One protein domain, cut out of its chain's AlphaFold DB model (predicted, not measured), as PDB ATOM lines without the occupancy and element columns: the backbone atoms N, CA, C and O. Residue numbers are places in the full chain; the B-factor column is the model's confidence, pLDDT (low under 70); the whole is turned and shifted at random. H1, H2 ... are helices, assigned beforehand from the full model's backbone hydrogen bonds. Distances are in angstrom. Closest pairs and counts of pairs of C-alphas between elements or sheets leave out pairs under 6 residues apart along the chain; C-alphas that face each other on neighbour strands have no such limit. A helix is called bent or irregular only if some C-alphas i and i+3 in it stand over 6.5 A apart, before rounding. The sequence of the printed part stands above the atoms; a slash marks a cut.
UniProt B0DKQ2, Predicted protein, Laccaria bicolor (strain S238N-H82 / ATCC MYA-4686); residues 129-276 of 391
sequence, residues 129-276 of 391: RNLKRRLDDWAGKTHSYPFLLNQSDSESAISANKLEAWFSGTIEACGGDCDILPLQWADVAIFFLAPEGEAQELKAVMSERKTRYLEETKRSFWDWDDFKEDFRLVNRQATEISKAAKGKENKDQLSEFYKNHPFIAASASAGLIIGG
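AT A GLANCE: This is residues 129 to 276 of the 391 residues of the protein "Predicted protein" of Laccaria bicolor (strain S238N-H82 / ATCC MYA-4686) (UniProt B0DKQ2). One long helix, H5, runs along much of the length of the domain, with a cluster of helices round H3 at its first end and a thinner end made by H6, which folds back beside H5 as a hairpin. H3 sits between H1, H2, H4 and the beginning of H5, and H7 stands about perpendicular to H5, with its last residue, Gly 271, close to Ala 238 of H5 and its end also packed on the first turns of H4. Residues 246 to 252, of which 246 belongs to H5 and 251 to 252 belong to H6, stand free and stick out. The printed part has 148 residues with seven named helices, H1 to H7 in that order along the chain, and no named strand; its class is all helix, and the packing of the helices that touch is part aligned and part crossed. It is compact, with a radius of gyration of the C-alphas of 16.1 A and spans of 51 by 38 by 24 A.

HOW THE PARTS SIT: H1, residues 129 to 142, is close to but not clearly touching H2, residues 160 to 177. The hub is H3, residues 182 to 192, touching four helices. H1 only just touches it, with 3 pairs of C-alphas within 8 A and residues 131 to 135 alone; Lys 132 and Phe 191 have the closest C-alphas, 7.5 A. H2 touches H3 with residues 167 to 175 alone, closest C-alphas Ile 171 and Ala 189 at 6.0 A, at a steep tilt of 66 degrees. H3 and H4, residues 199 to 217, form a helical hairpin; the closest C-alphas, of Ile 190 and Lys 203, are 6.0 A apart. H5, residues 224 to 246, touches H3 with residues 224 to 227 alone, Ala 186 and Trp 224 having the closest C-alphas at 5.7 A. H5 and H6, residues 251 to 260, form a helical hairpin at a shallow tilt of 29 degrees, closest C-alphas Ala 244 and Leu 254 at 6.7 A. H7, residues 262 to 271, is about perpendicular to H5 at 81 degrees, with the C-alphas of Ala 238 and Gly 271 closest at 5.5 A. H7 touches H4 too, closest C-alphas Glu 201 and Ala 270 at 4.8 A. H6 and H7 touch only at the corner. Every O i to N i+4 pair is within hydrogen-bond range in H1, H4, H5 and H6; in H2 it is 12 of 14, in H3 5 of 7, in H7 5 of 6.

IN THESE COORDINATES: H1 begins at C-alpha 129 (-21.848, 32.583, 49.585). H2 is 24.4 A long, H4 26.9 A and H5 33.0 A. H2 is irregular, but only just, with C-alphas 169 and 172 6.51 A apart; H3 is irregular, with C-alphas 183 and 186 7.3 A apart. H7 ends at C-alpha 271 (-33.603, 31.184, 24.759).

THE WHOLE: The C-alphas farthest apart, of Asp 179 and Glu 249, are 51.2 A apart. The printed part has no cut. The link from H1 to H2, residues 143 to 159, is long. Mean pLDDT of the printed part is 81.0; residues 149 to 156 and 261 to 276 are among those under 70.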
ATOM      1  N   ARG A 129     -21.388  31.468  48.741       83.25
ATOM      2  CA  ARG A 129     -21.848  32.583  49.585       83.25
ATOM      3  C   ARG A 129     -20.845  33.739  49.621       83.25
ATOM      4  O   ARG A 129     -21.254  34.893  49.508       83.25
ATOM      5  N   ASN A 130     -19.556  33.444  49.791       83.94
ATOM      6  CA  ASN A 130     -18.498  34.456  49.835       83.94
ATOM      7  C   ASN A 130     -18.270  35.091  48.459       83.94
ATOM      8  O   ASN A 130     -18.143  36.311  48.374       83.94
ATOM      9  N   LEU A 131     -18.304  34.279  47.400       90.88
ATOM     10  CA  LEU A 131     -18.252  34.718  46.014       90.88
ATOM     11  C   LEU A 131     -19.402  35.683  45.737       90.88
ATOM     12  O   LEU A 131     -19.157  36.826  45.374       90.88
ATOM     13  N   LYS A 132     -20.647  35.277  46.026       91.62
ATOM     14  CA  LYS A 132     -21.820  36.149  45.891       91.62
ATOM     15  C   LYS A 132     -21.644  37.472  46.637       91.62
ATOM     16  O   LYS A 132     -21.868  38.520  46.049       91.62
ATOM     17  N   ARG A 133     -21.217  37.440  47.907       89.62
ATOM     18  CA  ARG A 133     -21.011  38.660  48.706       89.62
ATOM     19  C   ARG A 133     -19.992  39.604  48.059       89.62
ATOM     20  O   ARG A 133     -20.229  40.806  48.026       89.62
ATOM     21  N   ARG A 134     -18.877  39.071  47.551       90.94
ATOM     22  CA  ARG A 134     -17.848  39.861  46.859       90.94
ATOM     23  C   ARG A 134     -18.358  40.445  45.547       90.94
ATOM     24  O   ARG A 134     -18.115  41.614  45.285       90.94
ATOM     25  N   LEU A 135     -19.087  39.657  44.761       92.69
ATOM     26  CA  LEU A 135     -19.666  40.118  43.499       92.69
ATOM     27  C   LEU A 135     -20.739  41.193  43.724       92.69
ATOM     28  O   LEU A 135     -20.771  42.174  42.986       92.69
ATOM     29  N   ASP A 136     -21.562  41.051  44.769       90.62
ATOM     30  CA  ASP A 136     -22.531  42.069  45.196       90.62
ATOM     31  C   ASP A 136     -21.819  43.382  45.604       90.62
ATOM     32  O   ASP A 136     -22.217  44.464  45.171       90.62
ATOM     33  N   ASP A 137     -20.738  43.303  46.394       90.56
ATOM     34  CA  ASP A 137     -19.934  44.466  46.820       90.56
ATOM     35  C   ASP A 137     -19.214  45.149  45.644       90.56
ATOM     36  O   ASP A 137     -19.248  46.374  45.511       90.56
ATOM     37  N   TRP A 138     -18.611  44.366  44.745       92.62
ATOM     38  CA  TRP A 138     -17.966  44.885  43.540       92.62
ATOM     39  C   TRP A 138     -18.968  45.588  42.623       92.62
ATOM     40  O   TRP A 138     -18.716  46.721  42.214       92.62
ATOM     41  N   ALA A 139     -20.130  44.977  42.364       89.62
ATOM     42  CA  ALA A 139     -21.178  45.577  41.537       89.62
ATOM     43  C   ALA A 139     -21.701  46.893  42.142       89.62
ATOM     44  O   ALA A 139     -21.957  47.858  41.418       89.62
ATOM     45  N   GLY A 140     -21.801  46.964  43.475       90.06
ATOM     46  CA  GLY A 140     -22.142  48.195  44.188       90.06
ATOM     47  C   GLY A 140     -21.088  49.300  44.032       90.06
ATOM     48  O   GLY A 140     -21.442  50.463  43.850       90.06
ATOM     49  N   LYS A 141     -19.795  48.954  44.058       91.88
ATOM     50  CA  LYS A 141     -18.683  49.915  43.930       91.88
ATOM     51  C   LYS A 141     -18.525  50.459  42.516       91.88
ATOM     52  O   LYS A 141     -18.345  51.664  42.338       91.88
ATOM     53  N   THR A 142     -18.600  49.598  41.507       88.25
ATOM     54  CA  THR A 142     -18.375  49.997  40.111       88.25
ATOM     55  C   THR A 142     -19.558  50.749  39.507       88.25
ATOM     56  O   THR A 142     -19.412  51.321  38.430       88.25
ATOM     57  N   HIS A 143     -20.716  50.777  40.188       81.00
ATOM     58  CA  HIS A 143     -21.985  51.322  39.671       81.00
ATOM     59  C   HIS A 143     -22.375  50.722  38.311       81.00
ATOM     60  O   HIS A 143     -23.187  51.280  37.573       81.00
ATOM     61  N   SER A 144     -21.774  49.588  37.969       72.88
ATOM     62  CA  SER A 144     -21.885  48.948  36.679       72.88
ATOM     63  C   SER A 144     -22.384  47.555  36.973       72.88
ATOM     64  O   SER A 144     -21.638  46.714  37.464       72.88
ATOM     65  N   TYR A 145     -23.675  47.329  36.745       71.06
ATOM     66  CA  TYR A 145     -24.207  45.980  36.779       71.06
ATOM     67  C   TYR A 145     -23.845  45.309  35.456       71.06
ATOM     68  O   TYR A 145     -24.406  45.675  34.419       71.06
ATOM     69  N   PRO A 146     -22.927  44.332  35.468       73.12
ATOM     70  CA  PRO A 146     -22.377  43.725  34.262       73.12
ATOM     71  C   PRO A 146     -23.346  42.728  33.609       73.12
ATOM     72  O   PRO A 146     -22.938  41.690  33.086       73.12
ATOM     73  N   PHE A 147     -24.652  42.971  33.680       80.31
ATOM     74  CA  PHE A 147     -25.628  42.037  33.149       80.31
ATOM     75  C   PHE A 147     -25.573  42.063  31.626       80.31
ATOM     76  O   PHE A 147     -25.831  43.086  30.991       80.31
ATOM     77  N   LEU A 148     -25.284  40.898  31.053       77.62
ATOM     78  CA  LEU A 148     -25.160  40.669  29.614       77.62
ATOM     79  C   LEU A 148     -26.365  41.190  28.804       77.62
ATOM     80  O   LEU A 148     -26.215  41.579  27.649       77.62
ATOM     81  N   LEU A 149     -27.549  41.214  29.422       69.00
ATOM     82  CA  LEU A 149     -28.834  41.491  28.775       69.00
ATOM     83  C   LEU A 149     -29.425  42.877  29.078       69.00
ATOM     84  O   LEU A 149     -30.546  43.153  28.674       69.00
ATOM     85  N   ASN A 150     -28.699  43.776  29.748       61.91
ATOM     86  CA  ASN A 150     -29.253  45.088  30.119       61.91
ATOM     87  C   ASN A 150     -29.145  46.164  29.015       61.91
ATOM     88  O   ASN A 150     -29.291  47.353  29.284       61.91
ATOM     89  N   GLN A 151     -28.851  45.778  27.772       58.06
ATOM     90  CA  GLN A 151     -28.805  46.710  26.646       58.06
ATOM     91  C   GLN A 151     -30.036  46.501  25.772       58.06
ATOM     92  O   GLN A 151     -30.236  45.414  25.240       58.06
ATOM     93  N   SER A 152     -30.834  47.562  25.633       56.25
ATOM     94  CA  SER A 152     -32.124  47.655  24.932       56.25
ATOM     95  C   SER A 152     -32.063  47.427  23.416       56.25
ATOM     96  O   SER A 152     -32.945  47.881  22.685       56.25
ATOM     97  N   ASP A 153     -31.015  46.779  22.925       58.81
ATOM     98  CA  ASP A 153     -30.899  46.444  21.520       58.81
ATOM     99  C   ASP A 153     -31.916  45.338  21.254       58.81
ATOM    100  O   ASP A 153     -31.822  44.247  21.809       58.81
ATOM    101  N   SER A 154     -32.909  45.614  20.410       59.25
ATOM    102  CA  SER A 154     -33.973  44.680  20.021       59.25
ATOM    103  C   SER A 154     -33.471  43.461  19.225       59.25
ATOM    104  O   SER A 154     -34.231  42.831  18.484       59.25
ATOM    105  N   GLU A 155     -32.174  43.167  19.287       66.19
ATOM    106  CA  GLU A 155     -31.567  42.008  18.664       66.19
ATOM    107  C   GLU A 155     -31.708  40.809  19.594       66.19
ATOM    108  O   GLU A 155     -31.216  40.778  20.715       66.19
ATOM    109  N   SER A 156     -32.376  39.779  19.086       63.88
ATOM    110  CA  SER A 156     -32.651  38.534  19.798       63.88
ATOM    111  C   SER A 156     -31.420  37.655  20.045       63.88
ATOM    112  O   SER A 156     -31.553  36.566  20.598       63.88
ATOM    113  N   ALA A 157     -30.238  38.094  19.615       74.56
ATOM    114  CA  ALA A 157     -28.988  37.366  19.735       74.56
ATOM    115  C   ALA A 157     -27.872  38.312  20.170       74.56
ATOM    116  O   ALA A 157     -27.718  39.407  19.629       74.56
ATOM    117  N   ILE A 158     -27.047  37.857  21.110       83.88
ATOM    118  CA  ILE A 158     -25.854  38.596  21.509       83.88
ATOM    119  C   ILE A 158     -24.822  38.404  20.400       83.88
ATOM    120  O   ILE A 158     -24.434  37.276  20.086       83.88
ATOM    121  N   SER A 159     -24.361  39.492  19.787       89.31
ATOM    122  CA  SER A 159     -23.296  39.398  18.788       89.31
ATOM    123  C   SER A 159     -22.019  38.813  19.406       89.31
ATOM    124  O   SER A 159     -21.724  39.034  20.581       89.31
ATOM    125  N   ALA A 160     -21.229  38.082  18.613       90.19
ATOM    126  CA  ALA A 160     -19.984  37.479  19.097       90.19
ATOM    127  C   ALA A 160     -19.049  38.526  19.731       90.19
ATOM    128  O   ALA A 160     -18.515  38.299  20.808       90.19
ATOM    129  N   ASN A 161     -18.939  39.714  19.129       91.25
ATOM    130  CA  ASN A 161     -18.110  40.800  19.657       91.25
ATOM    131  C   ASN A 161     -18.607  41.317  21.016       91.25
ATOM    132  O   ASN A 161     -17.796  41.592  21.896       91.25
ATOM    133  N   LYS A 162     -19.928  41.438  21.201       90.81
ATOM    134  CA  LYS A 162     -20.528  41.861  22.476       90.81
ATOM    135  C   LYS A 162     -20.310  40.807  23.560       90.81
ATOM    136  O   LYS A 162     -20.030  41.157  24.702       90.81
ATOM    137  N   LEU A 163     -20.374  39.530  23.185       92.31
ATOM    138  CA  LEU A 163     -20.081  38.421  24.082       92.31
ATOM    139  C   LEU A 163     -18.602  38.396  24.507       92.31
ATOM    140  O   LEU A 163     -18.320  38.285  25.695       92.31
ATOM    141  N   GLU A 164     -17.660  38.576  23.577       94.31
ATOM    142  CA  GLU A 164     -16.227  38.660  23.910       94.31
ATOM    143  C   GLU A 164     -15.899  39.871  24.786       94.31
ATOM    144  O   GLU A 164     -15.117  39.766  25.735       94.31
ATOM    145  N   ALA A 165     -16.521  41.019  24.502       92.56
ATOM    146  CA  ALA A 165     -16.392  42.207  25.337       92.56
ATOM    147  C   ALA A 165     -16.934  41.962  26.752       92.56
ATOM    148  O   ALA A 165     -16.376  42.474  27.719       92.56
ATOM    149  N   TRP A 166     -17.986  41.151  26.894       93.38
ATOM    150  CA  TRP A 166     -18.515  40.762  28.197       93.38
ATOM    151  C   TRP A 166     -17.600  39.780  28.941       93.38
ATOM    152  O   TRP A 166     -17.373  39.946  30.137       93.38
ATOM    153  N   PHE A 167     -17.016  38.793  28.260       95.38
ATOM    154  CA  PHE A 167     -16.040  37.909  28.898       95.38
ATOM    155  C   PHE A 167     -14.832  38.700  29.407       95.38
ATOM    156  O   PHE A 167     -14.594  38.748  30.610       95.38
ATOM    157  N   SER A 168     -14.126  39.381  28.508       94.56
ATOM    158  CA  SER A 168     -12.859  40.051  28.826       94.56
ATOM    159  C   SER A 168     -13.031  41.344  29.627       94.56
ATOM    160  O   SER A 168     -12.377  41.555  30.644       94.56
ATOM    161  N   GLY A 169     -13.937  42.222  29.196       91.12
ATOM    162  CA  GLY A 169     -14.103  43.554  29.782       91.12
ATOM    163  C   GLY A 169     -14.867  43.566  31.099       91.12
ATOM    164  O   GLY A 169     -14.823  44.558  31.819       91.12
ATOM    165  N   THR A 170     -15.566  42.477  31.411       91.62
ATOM    166  CA  THR A 170     -16.517  42.441  32.514       91.62
ATOM    167  C   THR A 170     -16.244  41.273  33.456       91.62
ATOM    168  O   THR A 170     -15.986  41.513  34.632       91.62
ATOM    169  N   ILE A 171     -16.258  40.022  32.977       95.38
ATOM    170  CA  ILE A 171     -16.068  38.861  33.862       95.38
ATOM    171  C   ILE A 171     -14.616  38.754  34.322       95.38
ATOM    172  O   ILE A 171     -14.367  38.658  35.521       95.38
ATOM    173  N   GLU A 172     -13.663  38.818  33.395       94.94
ATOM    174  CA  GLU A 172     -12.234  38.717  33.715       94.94
ATOM    175  C   GLU A 172     -11.753  39.944  34.505       94.94
ATOM    176  O   GLU A 172     -11.005  39.798  35.471       94.94
ATOM    177  N   ALA A 173     -12.252  41.141  34.169       92.38
ATOM    178  CA  ALA A 173     -11.989  42.365  34.927       92.38
ATOM    179  C   ALA A 173     -12.522  42.281  36.369       92.38
ATOM    180  O   ALA A 173     -11.777  42.527  37.313       92.38
ATOM    181  N   CYS A 174     -13.777  41.850  36.556       93.44
ATOM    182  CA  CYS A 174     -14.344  41.611  37.884       93.44
ATOM    183  C   CYS A 174     -13.552  40.545  38.649       93.44
ATOM    184  O   CYS A 174     -13.269  40.711  39.836       93.44
ATOM    185  N   GLY A 175     -13.155  39.472  37.960       92.06
ATOM    186  CA  GLY A 175     -12.322  38.419  38.518       92.06
ATOM    187  C   GLY A 175     -10.990  38.954  39.045       92.06
ATOM    188  O   GLY A 175     -10.618  38.640  40.172       92.06
ATOM    189  N   GLY A 176     -10.319  39.809  38.273       90.38
ATOM    190  CA  GLY A 176      -9.091  40.490  38.685       90.38
ATOM    191  C   GLY A 176      -9.299  41.435  39.871       90.38
ATOM    192  O   GLY A 176      -8.600  41.314  40.871       90.38
ATOM    193  N   ASP A 177     -10.292  42.322  39.797       90.88
ATOM    194  CA  ASP A 177     -10.578  43.315  40.844       90.88
ATOM    195  C   ASP A 177     -11.001  42.688  42.182       90.88
ATOM    196  O   ASP A 177     -10.799  43.275  43.247       90.88
ATOM    197  N   CYS A 178     -11.636  41.515  42.133       89.12
ATOM    198  CA  CYS A 178     -12.118  40.794  43.309       89.12
ATOM    199  C   CYS A 178     -11.141  39.728  43.818       89.12
ATOM    200  O   CYS A 178     -11.514  38.977  44.730       89.12
ATOM    201  N   ASP A 179      -9.946  39.618  43.229       89.06
ATOM    202  CA  ASP A 179      -8.978  38.548  43.490       89.06
ATOM    203  C   ASP A 179      -9.608  37.144  43.380       89.06
ATOM    204  O   ASP A 179      -9.368  36.260  44.207       89.06
ATOM    205  N   ILE A 180     -10.482  36.938  42.390       89.81
ATOM    206  CA  ILE A 180     -11.141  35.659  42.108       89.81
ATOM    207  C   ILE A 180     -10.277  34.856  41.145       89.81
ATOM    208  O   ILE A 180      -9.935  35.310  40.049       89.81
ATOM    209  N   LEU A 181      -9.970  33.620  41.539       87.75
ATOM    210  CA  LEU A 181      -9.215  32.690  40.710       87.75
ATOM    211  C   LEU A 181      -9.913  32.441  39.362       87.75
ATOM    212  O   LEU A 181     -11.133  32.252  39.348       87.75
ATOM    213  N   PRO A 182      -9.153  32.299  38.258       91.69
ATOM    214  CA  PRO A 182      -9.708  31.941  36.952       91.69
ATOM    215  C   PRO A 182     -10.602  30.695  36.955       91.69
ATOM    216  O   PRO A 182     -11.582  30.630  36.220       91.69
ATOM    217  N   LEU A 183     -10.330  29.744  37.855       88.38
ATOM    218  CA  LEU A 183     -11.139  28.539  38.065       88.38
ATOM    219  C   LEU A 183     -12.601  28.833  38.451       88.38
ATOM    220  O   LEU A 183     -13.466  27.990  38.255       88.38
ATOM    221  N   GLN A 184     -12.894  30.012  39.002       93.94
ATOM    222  CA  GLN A 184     -14.241  30.409  39.415       93.94
ATOM    223  C   GLN A 184     -14.883  31.433  38.477       93.94
ATOM    224  O   GLN A 184     -16.005  31.864  38.725       93.94
ATOM    225  N   TRP A 185     -14.223  31.829  37.387       95.56
ATOM    226  CA  TRP A 185     -14.790  32.822  36.472       95.56
ATOM    227  C   TRP A 185     -16.075  32.338  35.796       95.56
ATOM    228  O   TRP A 185     -16.974  33.143  35.564       95.56
ATOM    229  N   ALA A 186     -16.238  31.028  35.585       96.69
ATOM    230  CA  ALA A 186     -17.512  30.455  35.147       96.69
ATOM    231  C   ALA A 186     -18.647  30.722  36.158       96.69
ATOM    232  O   ALA A 186     -19.762  31.061  35.769       96.69
ATOM    233  N   ASP A 187     -18.360  30.638  37.461       95.12
ATOM    234  CA  ASP A 187     -19.324  30.968  38.515       95.12
ATOM    235  C   ASP A 187     -19.648  32.458  38.567       95.12
ATOM    236  O   ASP A 187     -20.810  32.830  38.736       95.12
ATOM    237  N   VAL A 188     -18.641  33.309  38.361       95.06
ATOM    238  CA  VAL A 188     -18.825  34.761  38.225       95.06
ATOM    239  C   VAL A 188     -19.718  35.079  37.024       95.06
ATOM    240  O   VAL A 188     -20.676  35.843  37.146       95.06
ATOM    241  N   ALA A 189     -19.463  34.448  35.877       95.38
ATOM    242  CA  ALA A 189     -20.278  34.607  34.682       95.38
ATOM    243  C   ALA A 189     -21.724  34.174  34.931       95.38
ATOM    244  O   ALA A 189     -22.631  34.963  34.684       95.38
ATOM    245  N   ILE A 190     -21.952  32.975  35.484       94.19
ATOM    246  CA  ILE A 190     -23.295  32.470  35.819       94.19
ATOM    247  C   ILE A 190     -23.997  33.382  36.831       94.19
ATOM    248  O   ILE A 190     -25.207  33.602  36.737       94.19
ATOM    249  N   PHE A 191     -23.262  33.940  37.792       92.44
ATOM    250  CA  PHE A 191     -23.808  34.893  38.747       92.44
ATOM    251  C   PHE A 191     -24.372  36.135  38.045       92.44
ATOM    252  O   PHE A 191     -25.511  36.515  38.335       92.44
ATOM    253  N   PHE A 192     -23.616  36.696  37.096       91.94
ATOM    254  CA  PHE A 192     -23.991  37.873  36.308       91.94
ATOM    255  C   PHE A 192     -24.897  37.584  35.099       91.94
ATOM    256  O   PHE A 192     -25.326  38.522  34.420       91.94
ATOM    257  N   LEU A 193     -25.268  36.327  34.842       90.31
ATOM    258  CA  LEU A 193     -26.453  36.037  34.032       90.31
ATOM    259  C   LEU A 193     -27.669  36.543  34.813       90.31
ATOM    260  O   LEU A 193     -27.834  36.201  35.987       90.31
ATOM    261  N   ALA A 194     -28.427  37.454  34.193       70.75
ATOM    262  CA  ALA A 194     -29.167  38.488  34.909       70.75
ATOM    263  C   ALA A 194     -30.066  37.943  36.044       70.75
ATOM    264  O   ALA A 194     -30.686  36.885  35.902       70.75
ATOM    265  N   PRO A 195     -30.122  38.648  37.186       64.62
ATOM    266  CA  PRO A 195     -30.663  38.111  38.428       64.62
ATOM    267  C   PRO A 195     -32.185  37.947  38.419       64.62
ATOM    268  O   PRO A 195     -32.687  37.165  39.221       64.62
ATOM    269  N   GLU A 196     -32.912  38.639  37.533       67.56
ATOM    270  CA  GLU A 196     -34.378  38.657  37.512       67.56
ATOM    271  C   GLU A 196     -34.924  38.775  36.074       67.56
ATOM    272  O   GLU A 196     -34.348  39.465  35.231       67.56
ATOM    273  N   GLY A 197     -36.047  38.099  35.792       71.12
ATOM    274  CA  GLY A 197     -36.774  38.184  34.519       71.12
ATOM    275  C   GLY A 197     -36.345  37.163  33.458       71.12
ATOM    276  O   GLY A 197     -35.988  36.030  33.772       71.12
ATOM    277  N   GLU A 198     -36.391  37.571  32.189       61.81
ATOM    278  CA  GLU A 198     -36.160  36.725  30.999       61.81
ATOM    279  C   GLU A 198     -34.786  36.022  31.000       61.81
ATOM    280  O   GLU A 198     -34.613  34.937  30.453       61.81
ATOM    281  N   ALA A 199     -33.798  36.608  31.677       68.69
ATOM    282  CA  ALA A 199     -32.452  36.058  31.802       68.69
ATOM    283  C   ALA A 199     -32.329  34.886  32.793       68.69
ATOM    284  O   ALA A 199     -31.316  34.176  32.789       68.69
ATOM    285  N   GLN A 200     -33.330  34.685  33.657       80.94
ATOM    286  CA  GLN A 200     -33.303  33.652  34.692       80.94
ATOM    287  C   GLN A 200     -33.219  32.249  34.081       80.94
ATOM    288  O   GLN A 200     -32.593  31.351  34.646       80.94
ATOM    289  N   GLU A 201     -33.802  32.067  32.902       81.19
ATOM    290  CA  GLU A 201     -33.808  30.781  32.222       81.19
ATOM    291  C   GLU A 201     -32.434  30.459  31.620       81.19
ATOM    292  O   GLU A 201     -31.953  29.339  31.769       81.19
ATOM    293  N   LEU A 202     -31.732  31.446  31.044       84.62
ATOM    294  CA  LEU A 202     -30.345  31.263  30.596       84.62
ATOM    295  C   LEU A 202     -29.421  30.926  31.769       84.62
ATOM    296  O   LEU A 202     -28.577  30.037  31.657       84.62
ATOM    297  N   LYS A 203     -29.609  31.586  32.916       89.38
ATOM    298  CA  LYS A 203     -28.881  31.251  34.143       89.38
ATOM    299  C   LYS A 203     -29.142  29.811  34.583       89.38
ATOM    300  O   LYS A 203     -28.194  29.110  34.941       89.38
ATOM    301  N   ALA A 204     -30.395  29.358  34.538       86.88
ATOM    302  CA  ALA A 204     -30.763  27.983  34.868       86.88
ATOM    303  C   ALA A 204     -30.122  26.976  33.899       86.88
ATOM    304  O   ALA A 204     -29.513  26.010  34.355       86.88
ATOM    305  N   VAL A 205     -30.166  27.247  32.589       86.06
ATOM    306  CA  VAL A 205     -29.520  26.418  31.558       86.06
ATOM    307  C   VAL A 205     -28.018  26.312  31.806       86.06
ATOM    308  O   VAL A 205     -27.481  25.207  31.840       86.06
ATOM    309  N   MET A 206     -27.327  27.432  32.026       93.06
ATOM    310  CA  MET A 206     -25.886  27.399  32.290       93.06
ATOM    311  C   MET A 206     -25.562  26.713  33.622       93.06
ATOM    312  O   MET A 206     -24.565  26.005  33.714       93.06
ATOM    313  N   SER A 207     -26.421  26.838  34.637       92.50
ATOM    314  CA  SER A 207     -26.249  26.130  35.912       92.50
ATOM    315  C   SER A 207     -26.409  24.612  35.759       92.50
ATOM    316  O   SER A 207     -25.614  23.857  36.313       92.50
ATOM    317  N   GLU A 208     -27.387  24.144  34.978       88.94
ATOM    318  CA  GLU A 208     -27.555  22.715  34.679       88.94
ATOM    319  C   GLU A 208     -26.352  22.167  33.900       88.94
ATOM    320  O   GLU A 208     -25.802  21.117  34.244       88.94
ATOM    321  N   ARG A 209     -25.903  22.901  32.872       93.12
ATOM    322  CA  ARG A 209     -24.736  22.521  32.064       93.12
ATOM    323  C   ARG A 209     -23.466  22.464  32.906       93.12
ATOM    324  O   ARG A 209     -22.692  21.525  32.731       93.12
ATOM    325  N   LYS A 210     -23.305  23.376  33.873       94.62
ATOM    326  CA  LYS A 210     -22.221  23.317  34.863       94.62
ATOM    327  C   LYS A 210     -22.253  21.994  35.615       94.62
ATOM    328  O   LYS A 210     -21.249  21.290  35.635       94.62
ATOM    329  N   THR A 211     -23.392  21.640  36.209       90.44
ATOM    330  CA  THR A 211     -23.537  20.387  36.966       90.44
ATOM    331  C   THR A 211     -23.140  19.181  36.119       90.44
ATOM    332  O   THR A 211     -22.309  18.382  36.547       90.44
ATOM    333  N   ARG A 212     -23.642  19.096  34.880       90.19
ATOM    334  CA  ARG A 212     -23.317  17.992  33.969       90.19
ATOM    335  C   ARG A 212     -21.833  17.958  33.593       90.19
ATOM    336  O   ARG A 212     -21.222  16.896  33.637       90.19
ATOM    337  N   TYR A 213     -21.237  19.111  33.280       93.56
ATOM    338  CA  TYR A 213     -19.807  19.216  32.981       93.56
ATOM    339  C   TYR A 213     -18.962  18.672  34.142       93.56
ATOM    340  O   TYR A 213     -18.044  17.880  33.922       93.56
ATOM    341  N   LEU A 214     -19.283  19.048  35.384       90.31
ATOM    342  CA  LEU A 214     -18.562  18.575  36.571       90.31
ATOM    343  C   LEU A 214     -18.754  17.066  36.792       90.31
ATOM    344  O   LEU A 214     -17.797  16.354  37.101       90.31
ATOM    345  N   GLU A 215     -19.967  16.552  36.581       87.81
ATOM    346  CA  GLU A 215     -20.269  15.123  36.687       87.81
ATOM    347  C   GLU A 215     -19.525  14.273  35.648       87.81
ATOM    348  O   GLU A 215     -19.027  13.196  35.989       87.81
ATOM    349  N   GLU A 216     -19.444  14.737  34.401       92.06
ATOM    350  CA  GLU A 216     -18.807  14.022  33.289       92.06
ATOM    351  C   GLU A 216     -17.280  14.080  33.373       92.06
ATOM    352  O   GLU A 216     -16.606  13.058  33.231       92.06
ATOM    353  N   THR A 217     -16.724  15.262  33.649       91.31
ATOM    354  CA  THR A 217     -15.268  15.470  33.683       91.31
ATOM    355  C   THR A 217     -14.625  15.066  35.007       91.31
ATOM    356  O   THR A 217     -13.403  14.928  35.068       91.31
ATOM    357  N   LYS A 218     -15.430  14.873  36.066       88.94
ATOM    358  CA  LYS A 218     -14.971  14.650  37.450       88.94
ATOM    359  C   LYS A 218     -14.078  15.776  37.984       88.94
ATOM    360  O   LYS A 218     -13.270  15.544  38.880       88.94
ATOM    361  N   ARG A 219     -14.211  16.981  37.427       86.25
ATOM    362  CA  ARG A 219     -13.519  18.187  37.895       86.25
ATOM    363  C   ARG A 219     -14.327  18.871  38.994       86.25
ATOM    364  O   ARG A 219     -15.536  18.679  39.094       86.25
ATOM    365  N   SER A 220     -13.658  19.693  39.796       84.50
ATOM    366  CA  SER A 220     -14.314  20.526  40.814       84.50
ATOM    367  C   SER A 220     -14.836  21.854  40.258       84.50
ATOM    368  O   SER A 220     -15.776  22.420  40.814       84.50
ATOM    369  N   PHE A 221     -14.268  22.326  39.145       90.19
ATOM    370  CA  PHE A 221     -14.614  23.598  38.515       90.19
ATOM    371  C   PHE A 221     -14.850  23.441  37.016       90.19
ATOM    372  O   PHE A 221     -14.312  22.535  36.376       90.19
ATOM    373  N   TRP A 222     -15.662  24.344  36.468       95.19
ATOM    374  CA  TRP A 222     -15.830  24.471  35.029       95.19
ATOM    375  C   TRP A 222     -14.701  25.345  34.502       95.19
ATOM    376  O   TRP A 222     -14.648  26.531  34.825       95.19
ATOM    377  N   ASP A 223     -13.786  24.739  33.744       95.06
ATOM    378  CA  ASP A 223     -12.686  25.468  33.119       95.06
ATOM    379  C   ASP A 223     -13.218  26.672  32.326       95.06
ATOM    380  O   ASP A 223     -14.244  26.577  31.647       95.06
ATOM    381  N   TRP A 224     -12.552  27.821  32.458       96.00
ATOM    382  CA  TRP A 224     -13.050  29.071  31.893       96.00
ATOM    383  C   TRP A 224     -13.107  29.051  30.365       96.00
ATOM    384  O   TRP A 224     -14.048  29.588  29.777       96.00
ATOM    385  N   ASP A 225     -12.135  28.420  29.704       96.25
ATOM    386  CA  ASP A 225     -12.126  28.337  28.246       96.25
ATOM    387  C   ASP A 225     -13.222  27.389  27.748       96.25
ATOM    388  O   ASP A 225     -13.958  27.743  26.820       96.25
ATOM    389  N   ASP A 226     -13.412  26.256  28.433       96.25
ATOM    390  CA  ASP A 226     -14.515  25.329  28.160       96.25
ATOM    391  C   ASP A 226     -15.881  26.008  28.365       96.25
ATOM    392  O   ASP A 226     -16.790  25.838  27.551       96.25
ATOM    393  N   PHE A 227     -16.034  26.809  29.424       96.75
ATOM    394  CA  PHE A 227     -17.251  27.583  29.677       96.75
ATOM    395  C   PHE A 227     -17.532  28.585  28.552       96.75
ATOM    396  O   PHE A 227     -18.665  28.669  28.078       96.75
ATOM    397  N   LYS A 228     -16.520  29.338  28.094       96.38
ATOM    398  CA  LYS A 228     -16.685  30.313  27.003       96.38
ATOM    399  C   LYS A 228     -17.133  29.636  25.709       96.38
ATOM    400  O   LYS A 228     -18.071  30.113  25.069       96.38
ATOM    401  N   GLU A 229     -16.502  28.525  25.329       96.31
ATOM    402  CA  GLU A 229     -16.898  27.750  24.145       96.31
ATOM    403  C   GLU A 229     -18.334  27.229  24.250       96.31
ATOM    404  O   GLU A 229     -19.126  27.358  23.309       96.31
ATOM    405  N   ASP A 230     -18.699  26.703  25.416       95.06
ATOM    406  CA  ASP A 230     -20.037  26.189  25.661       95.06
ATOM    407  C   ASP A 230     -21.103  27.294  25.611       95.06
ATOM    408  O   ASP A 230     -22.146  27.148  24.967       95.06
ATOM    409  N   PHE A 231     -20.811  28.455  26.197       94.06
ATOM    410  CA  PHE A 231     -21.690  29.616  26.146       94.06
ATOM    411  C   PHE A 231     -21.844  30.156  24.714       94.06
ATOM    412  O   PHE A 231     -22.952  30.485  24.281       94.06
ATOM    413  N   ARG A 232     -20.761  30.189  23.920       93.62
ATOM    414  CA  ARG A 232     -20.818  30.534  22.484       93.62
ATOM    415  C   ARG A 232     -21.687  29.551  21.704       93.62
ATOM    416  O   ARG A 232     -22.394  29.957  20.779       93.62
ATOM    417  N   LEU A 233     -21.637  28.261  22.040       90.25
ATOM    418  CA  LEU A 233     -22.499  27.250  21.433       90.25
ATOM    419  C   LEU A 233     -23.975  27.514  21.755       90.25
ATOM    420  O   LEU A 233     -24.785  27.550  20.828       90.25
ATOM    421  N   VAL A 234     -24.306  27.771  23.023       88.06
ATOM    422  CA  VAL A 234     -25.673  28.121  23.453       88.06
ATOM    423  C   VAL A 234     -26.172  29.371  22.722       88.06
ATOM    424  O   VAL A 234     -27.264  29.361  22.153       88.06
ATOM    425  N   ASN A 235     -25.352  30.421  22.638       87.12
ATOM    426  CA  ASN A 235     -25.710  31.659  21.945       87.12
ATOM    427  C   ASN A 235     -25.923  31.459  20.427       87.12
ATOM    428  O   ASN A 235     -26.881  31.984  19.853       87.12
ATOM    429  N   ARG A 236     -25.083  30.645  19.762       88.19
ATOM    430  CA  ARG A 236     -25.285  30.272  18.348       88.19
ATOM    431  C   ARG A 236     -26.602  29.525  18.146       88.19
ATOM    432  O   ARG A 236     -27.345  29.854  17.228       88.19
ATOM    433  N   GLN A 237     -26.910  28.560  19.010       85.00
ATOM    434  CA  GLN A 237     -28.156  27.792  18.927       85.00
ATOM    435  C   GLN A 237     -29.386  28.685  19.119       85.00
ATOM    436  O   GLN A 237     -30.314  28.616  18.314       85.00
ATOM    437  N   ALA A 238     -29.368  29.577  20.113       81.88
ATOM    438  CA  ALA A 238     -30.443  30.546  20.332       81.88
ATOM    439  C   ALA A 238     -30.665  31.450  19.104       81.88
ATOM    440  O   ALA A 238     -31.803  31.694  18.695       81.88
ATOM    441  N   THR A 239     -29.576  31.877  18.457       83.06
ATOM    442  CA  THR A 239     -29.621  32.696  17.239       83.06
ATOM    443  C   THR A 239     -30.304  31.967  16.080       83.06
ATOM    444  O   THR A 239     -31.173  32.538  15.418       83.06
ATOM    445  N   GLU A 240     -29.941  30.709  15.830       83.25
ATOM    446  CA  GLU A 240     -30.516  29.922  14.731       83.25
ATOM    447  C   GLU A 240     -32.005  29.629  14.953       83.25
ATOM    448  O   GLU A 240     -32.806  29.767  14.028       83.25
ATOM    449  N   ILE A 241     -32.410  29.344  16.195       78.19
ATOM    450  CA  ILE A 241     -33.824  29.162  16.557       78.19
ATOM    451  C   ILE A 241     -34.608  30.456  16.342       78.19
ATOM    452  O   ILE A 241     -35.701  30.434  15.776       78.19
ATOM    453  N   SER A 242     -34.047  31.598  16.746       78.88
ATOM    454  CA  SER A 242     -34.684  32.901  16.551       78.88
ATOM    455  C   SER A 242     -34.875  33.232  15.066       78.88
ATOM    456  O   SER A 242     -35.940  33.714  14.669       78.88
ATOM    457  N   LYS A 243     -33.878  32.930  14.221       82.19
ATOM    458  CA  LYS A 243     -33.986  33.081  12.761       82.19
ATOM    459  C   LYS A 243     -35.059  32.161  12.178       82.19
ATOM    460  O   LYS A 243     -35.893  32.633  11.406       82.19
ATOM    461  N   ALA A 244     -35.074  30.889  12.579       78.81
ATOM    462  CA  ALA A 244     -36.074  29.920  12.131       78.81
ATOM    463  C   ALA A 244     -37.500  30.344  12.525       78.81
ATOM    464  O   ALA A 244     -38.416  30.246  11.712       78.81
ATOM    465  N   ALA A 245     -37.683  30.894  13.730       74.38
ATOM    466  CA  ALA A 245     -38.980  31.353  14.227       74.38
ATOM    467  C   ALA A 245     -39.511  32.612  13.514       74.38
ATOM    468  O   ALA A 245     -40.724  32.774  13.377       74.38
ATOM    469  N   LYS A 246     -38.630  33.508  13.042       79.94
ATOM    470  CA  LYS A 246     -39.023  34.706  12.272       79.94
ATOM    471  C   LYS A 246     -39.493  34.367  10.849       79.94
ATOM    472  O   LYS A 246     -40.252  35.137  10.258       79.94
ATOM    473  N   GLY A 247     -39.094  33.216  10.304       79.75
ATOM    474  CA  GLY A 247     -39.603  32.707   9.031       79.75
ATOM    475  C   GLY A 247     -41.030  32.170   9.176       79.75
ATOM    476  O   GLY A 247     -41.222  31.036   9.606       79.75
ATOM    477  N   LYS A 248     -42.044  32.960   8.784       63.44
ATOM    478  CA  LYS A 248     -43.479  32.588   8.846       63.44
ATOM    479  C   LYS A 248     -43.831  31.242   8.181       63.44
ATOM    480  O   LYS A 248     -44.877  30.686   8.505       63.44
ATOM    481  N   GLU A 249     -42.991  30.717   7.290       61.84
ATOM    482  CA  GLU A 249     -43.237  29.478   6.534       61.84
ATOM    483  C   GLU A 249     -42.728  28.185   7.195       61.84
ATOM    484  O   GLU A 249     -43.066  27.107   6.723       61.84
ATOM    485  N   ASN A 250     -41.980  28.235   8.305       66.38
ATOM    486  CA  ASN A 250     -41.203  27.071   8.763       66.38
ATOM    487  C   ASN A 250     -41.604  26.510  10.136       66.38
ATOM    488  O   ASN A 250     -40.757  26.115  10.939       66.38
ATOM    489  N   LYS A 251     -42.912  26.391  10.404       73.75
ATOM    490  CA  LYS A 251     -43.400  25.653  11.590       73.75
ATOM    491  C   LYS A 251     -42.930  24.193  11.597       73.75
ATOM    492  O   LYS A 251     -42.595  23.665  12.657       73.75
ATOM    493  N   ASP A 252     -42.857  23.576  10.421       80.06
ATOM    494  CA  ASP A 252     -42.440  22.180  10.276       80.06
ATOM    495  C   ASP A 252     -40.947  22.000  10.575       80.06
ATOM    496  O   ASP A 252     -40.583  21.075  11.300       80.06
ATOM    497  N   GLN A 253     -40.092  22.939  10.147       72.75
ATOM    498  CA  GLN A 253     -38.660  22.908  10.472       72.75
ATOM    499  C   GLN A 253     -38.402  23.147  11.961       72.75
ATOM    500  O   GLN A 253     -37.508  22.533  12.533       72.75
ATOM    501  N   LEU A 254     -39.194  24.007  12.612       71.81
ATOM    502  CA  LEU A 254     -39.081  24.224  14.054       71.81
ATOM    503  C   LEU A 254     -39.471  22.956  14.835       71.81
ATOM    504  O   LEU A 254     -38.785  22.567  15.778       71.81
ATOM    505  N   SER A 255     -40.536  22.272  14.407       74.81
ATOM    506  CA  SER A 255     -40.946  20.972  14.957       74.81
ATOM    507  C   SER A 255     -39.874  19.896  14.749       74.81
ATOM    508  O   SER A 255     -39.556  19.143  15.670       74.81
ATOM    509  N   GLU A 256     -39.273  19.841  13.561       78.56
ATOM    510  CA  GLU A 256     -38.189  18.914  13.239       78.56
ATOM    511  C   GLU A 256     -36.911  19.211  14.039       78.56
ATOM    512  O   GLU A 256     -36.283  18.293  14.567       78.56
ATOM    513  N   PHE A 257     -36.581  20.486  14.242       71.12
ATOM    514  CA  PHE A 257     -35.476  20.911  15.098       71.12
ATOM    515  C   PHE A 257     -35.680  20.470  16.553       71.12
ATOM    516  O   PHE A 257     -34.777  19.884  17.151       71.12
ATOM    517  N   TYR A 258     -36.882  20.669  17.109       72.56
ATOM    518  CA  TYR A 258     -37.219  20.209  18.460       72.56
ATOM    519  C   TYR A 258     -37.135  18.685  18.607       72.56
ATOM    520  O   TYR A 258     -36.699  18.193  19.648       72.56
ATOM    521  N   LYS A 259     -37.508  17.936  17.563       76.44
ATOM    522  CA  LYS A 259     -37.388  16.471  17.540       76.44
ATOM    523  C   LYS A 259     -35.934  16.006  17.487       76.44
ATOM    524  O   LYS A 259     -35.579  15.064  18.189       76.44
ATOM    525  N   ASN A 260     -35.105  16.661  16.679       74.50
ATOM    526  CA  ASN A 260     -33.717  16.250  16.451       74.50
ATOM    527  C   ASN A 260     -32.762  16.739  17.547       74.50
ATOM    528  O   ASN A 260     -31.688  16.166  17.736       74.50
ATOM    529  N   HIS A 261     -33.160  17.760  18.305       64.75
ATOM    530  CA  HIS A 261     -32.355  18.333  19.373       64.75
ATOM    531  C   HIS A 261     -33.152  18.457  20.681       64.75
ATOM    532  O   HIS A 261     -33.388  19.572  21.148       64.75
ATOM    533  N   PRO A 262     -33.528  17.339  21.332       62.44
ATOM    534  CA  PRO A 262     -34.350  17.359  22.548       62.44
ATOM    535  C   PRO A 262     -33.701  18.143  23.700       62.44
ATOM    536  O   PRO A 262     -34.387  18.813  24.467       62.44
ATOM    537  N   PHE A 263     -32.368  18.133  23.787       57.34
ATOM    538  CA  PHE A 263     -31.627  18.948  24.754       57.34
ATOM    539  C   PHE A 263     -31.707  20.444  24.445       57.34
ATOM    540  O   PHE A 263     -31.794  21.259  25.359       57.34
ATOM    541  N   ILE A 264     -31.725  20.801  23.158       57.16
ATOM    542  CA  ILE A 264     -31.904  22.189  22.748       57.16
ATOM    543  C   ILE A 264     -33.355  22.593  22.974       57.16
ATOM    544  O   ILE A 264     -33.563  23.690  23.456       57.16
ATOM    545  N   ALA A 265     -34.338  21.716  22.752       57.06
ATOM    546  CA  ALA A 265     -35.753  21.978  23.013       57.06
ATOM    547  C   ALA A 265     -36.027  22.443  24.448       57.06
ATOM    548  O   ALA A 265     -36.720  23.437  24.649       57.06
ATOM    549  N   ALA A 266     -35.418  21.765  25.424       53.19
ATOM    550  CA  ALA A 266     -35.509  22.131  26.834       53.19
ATOM    551  C   ALA A 266     -34.856  23.497  27.136       53.19
ATOM    552  O   ALA A 266     -35.376  24.271  27.938       53.19
ATOM    553  N   SER A 267     -33.753  23.832  26.454       47.53
ATOM    554  CA  SER A 267     -33.073  25.135  26.576       47.53
ATOM    555  C   SER A 267     -33.622  26.235  25.650       47.53
ATOM    556  O   SER A 267     -33.341  27.412  25.824       47.53
ATOM    557  N   ALA A 268     -34.411  25.881  24.643       47.53
ATOM    558  CA  ALA A 268     -34.938  26.786  23.630       47.53
ATOM    559  C   ALA A 268     -36.193  27.486  24.131       47.53
ATOM    560  O   ALA A 268     -36.401  28.646  23.789       47.53
ATOM    561  N   SER A 269     -36.963  26.838  25.012       49.75
ATOM    562  CA  SER A 269     -37.926  27.529  25.873       49.75
ATOM    563  C   SER A 269     -37.266  28.667  26.652       49.75
ATOM    564  O   SER A 269     -37.875  29.721  26.750       49.75
ATOM    565  N   ALA A 270     -36.011  28.482  27.088       44.03
ATOM    566  CA  ALA A 270     -35.234  29.487  27.810       44.03
ATOM    567  C   ALA A 270     -34.667  30.611  26.915       44.03
ATOM    568  O   ALA A 270     -34.607  31.782  27.280       44.03
ATOM    569  N   GLY A 271     -34.212  30.250  25.711       41.75
ATOM    570  CA  GLY A 271     -33.603  31.184  24.759       41.75
ATOM    571  C   GLY A 271     -34.602  32.025  23.956       41.75
ATOM    572  O   GLY A 271     -34.243  33.107  23.495       41.75
ATOM    573  N   LEU A 272     -35.852  31.571  23.788       46.97
ATOM    574  CA  LEU A 272     -36.873  32.305  23.022       46.97
ATOM    575  C   LEU A 272     -37.346  33.588  23.726       46.97
ATOM    576  O   LEU A 272     -37.972  34.437  23.088       46.97
ATOM    577  N   ILE A 273     -37.064  33.725  25.024       48.59
ATOM    578  CA  ILE A 273     -37.535  34.850  25.832       48.59
ATOM    579  C   ILE A 273     -36.619  36.074  25.668       48.59
ATOM    580  O   ILE A 273     -37.111  37.189  25.562       48.59
ATOM    581  N   ILE A 274     -35.315  35.874  25.466       48.22
ATOM    582  CA  ILE A 274     -34.275  36.923  25.523       48.22
ATOM    583  C   ILE A 274     -34.357  37.967  24.380       48.22
ATOM    584  O   ILE A 274     -33.626  38.952  24.370       48.22
ATOM    585  N   GLY A 275     -35.261  37.799  23.409       43.16
ATOM    586  CA  GLY A 275     -35.307  38.611  22.188       43.16
ATOM    587  C   GLY A 275     -36.593  39.380  21.887       43.16
ATOM    588  O   GLY A 275     -36.735  39.856  20.762       43.16
ATOM    589  N   GLY A 276     -37.533  39.502  22.829       37.00
ATOM    590  CA  GLY A 276     -38.732  40.333  22.650       37.00
ATOM    591  C   GLY A 276     -39.997  39.554  22.289       37.00
ATOM    592  O   GLY A 276     -40.508  39.627  21.169       37.00
TER     593      GLY A 276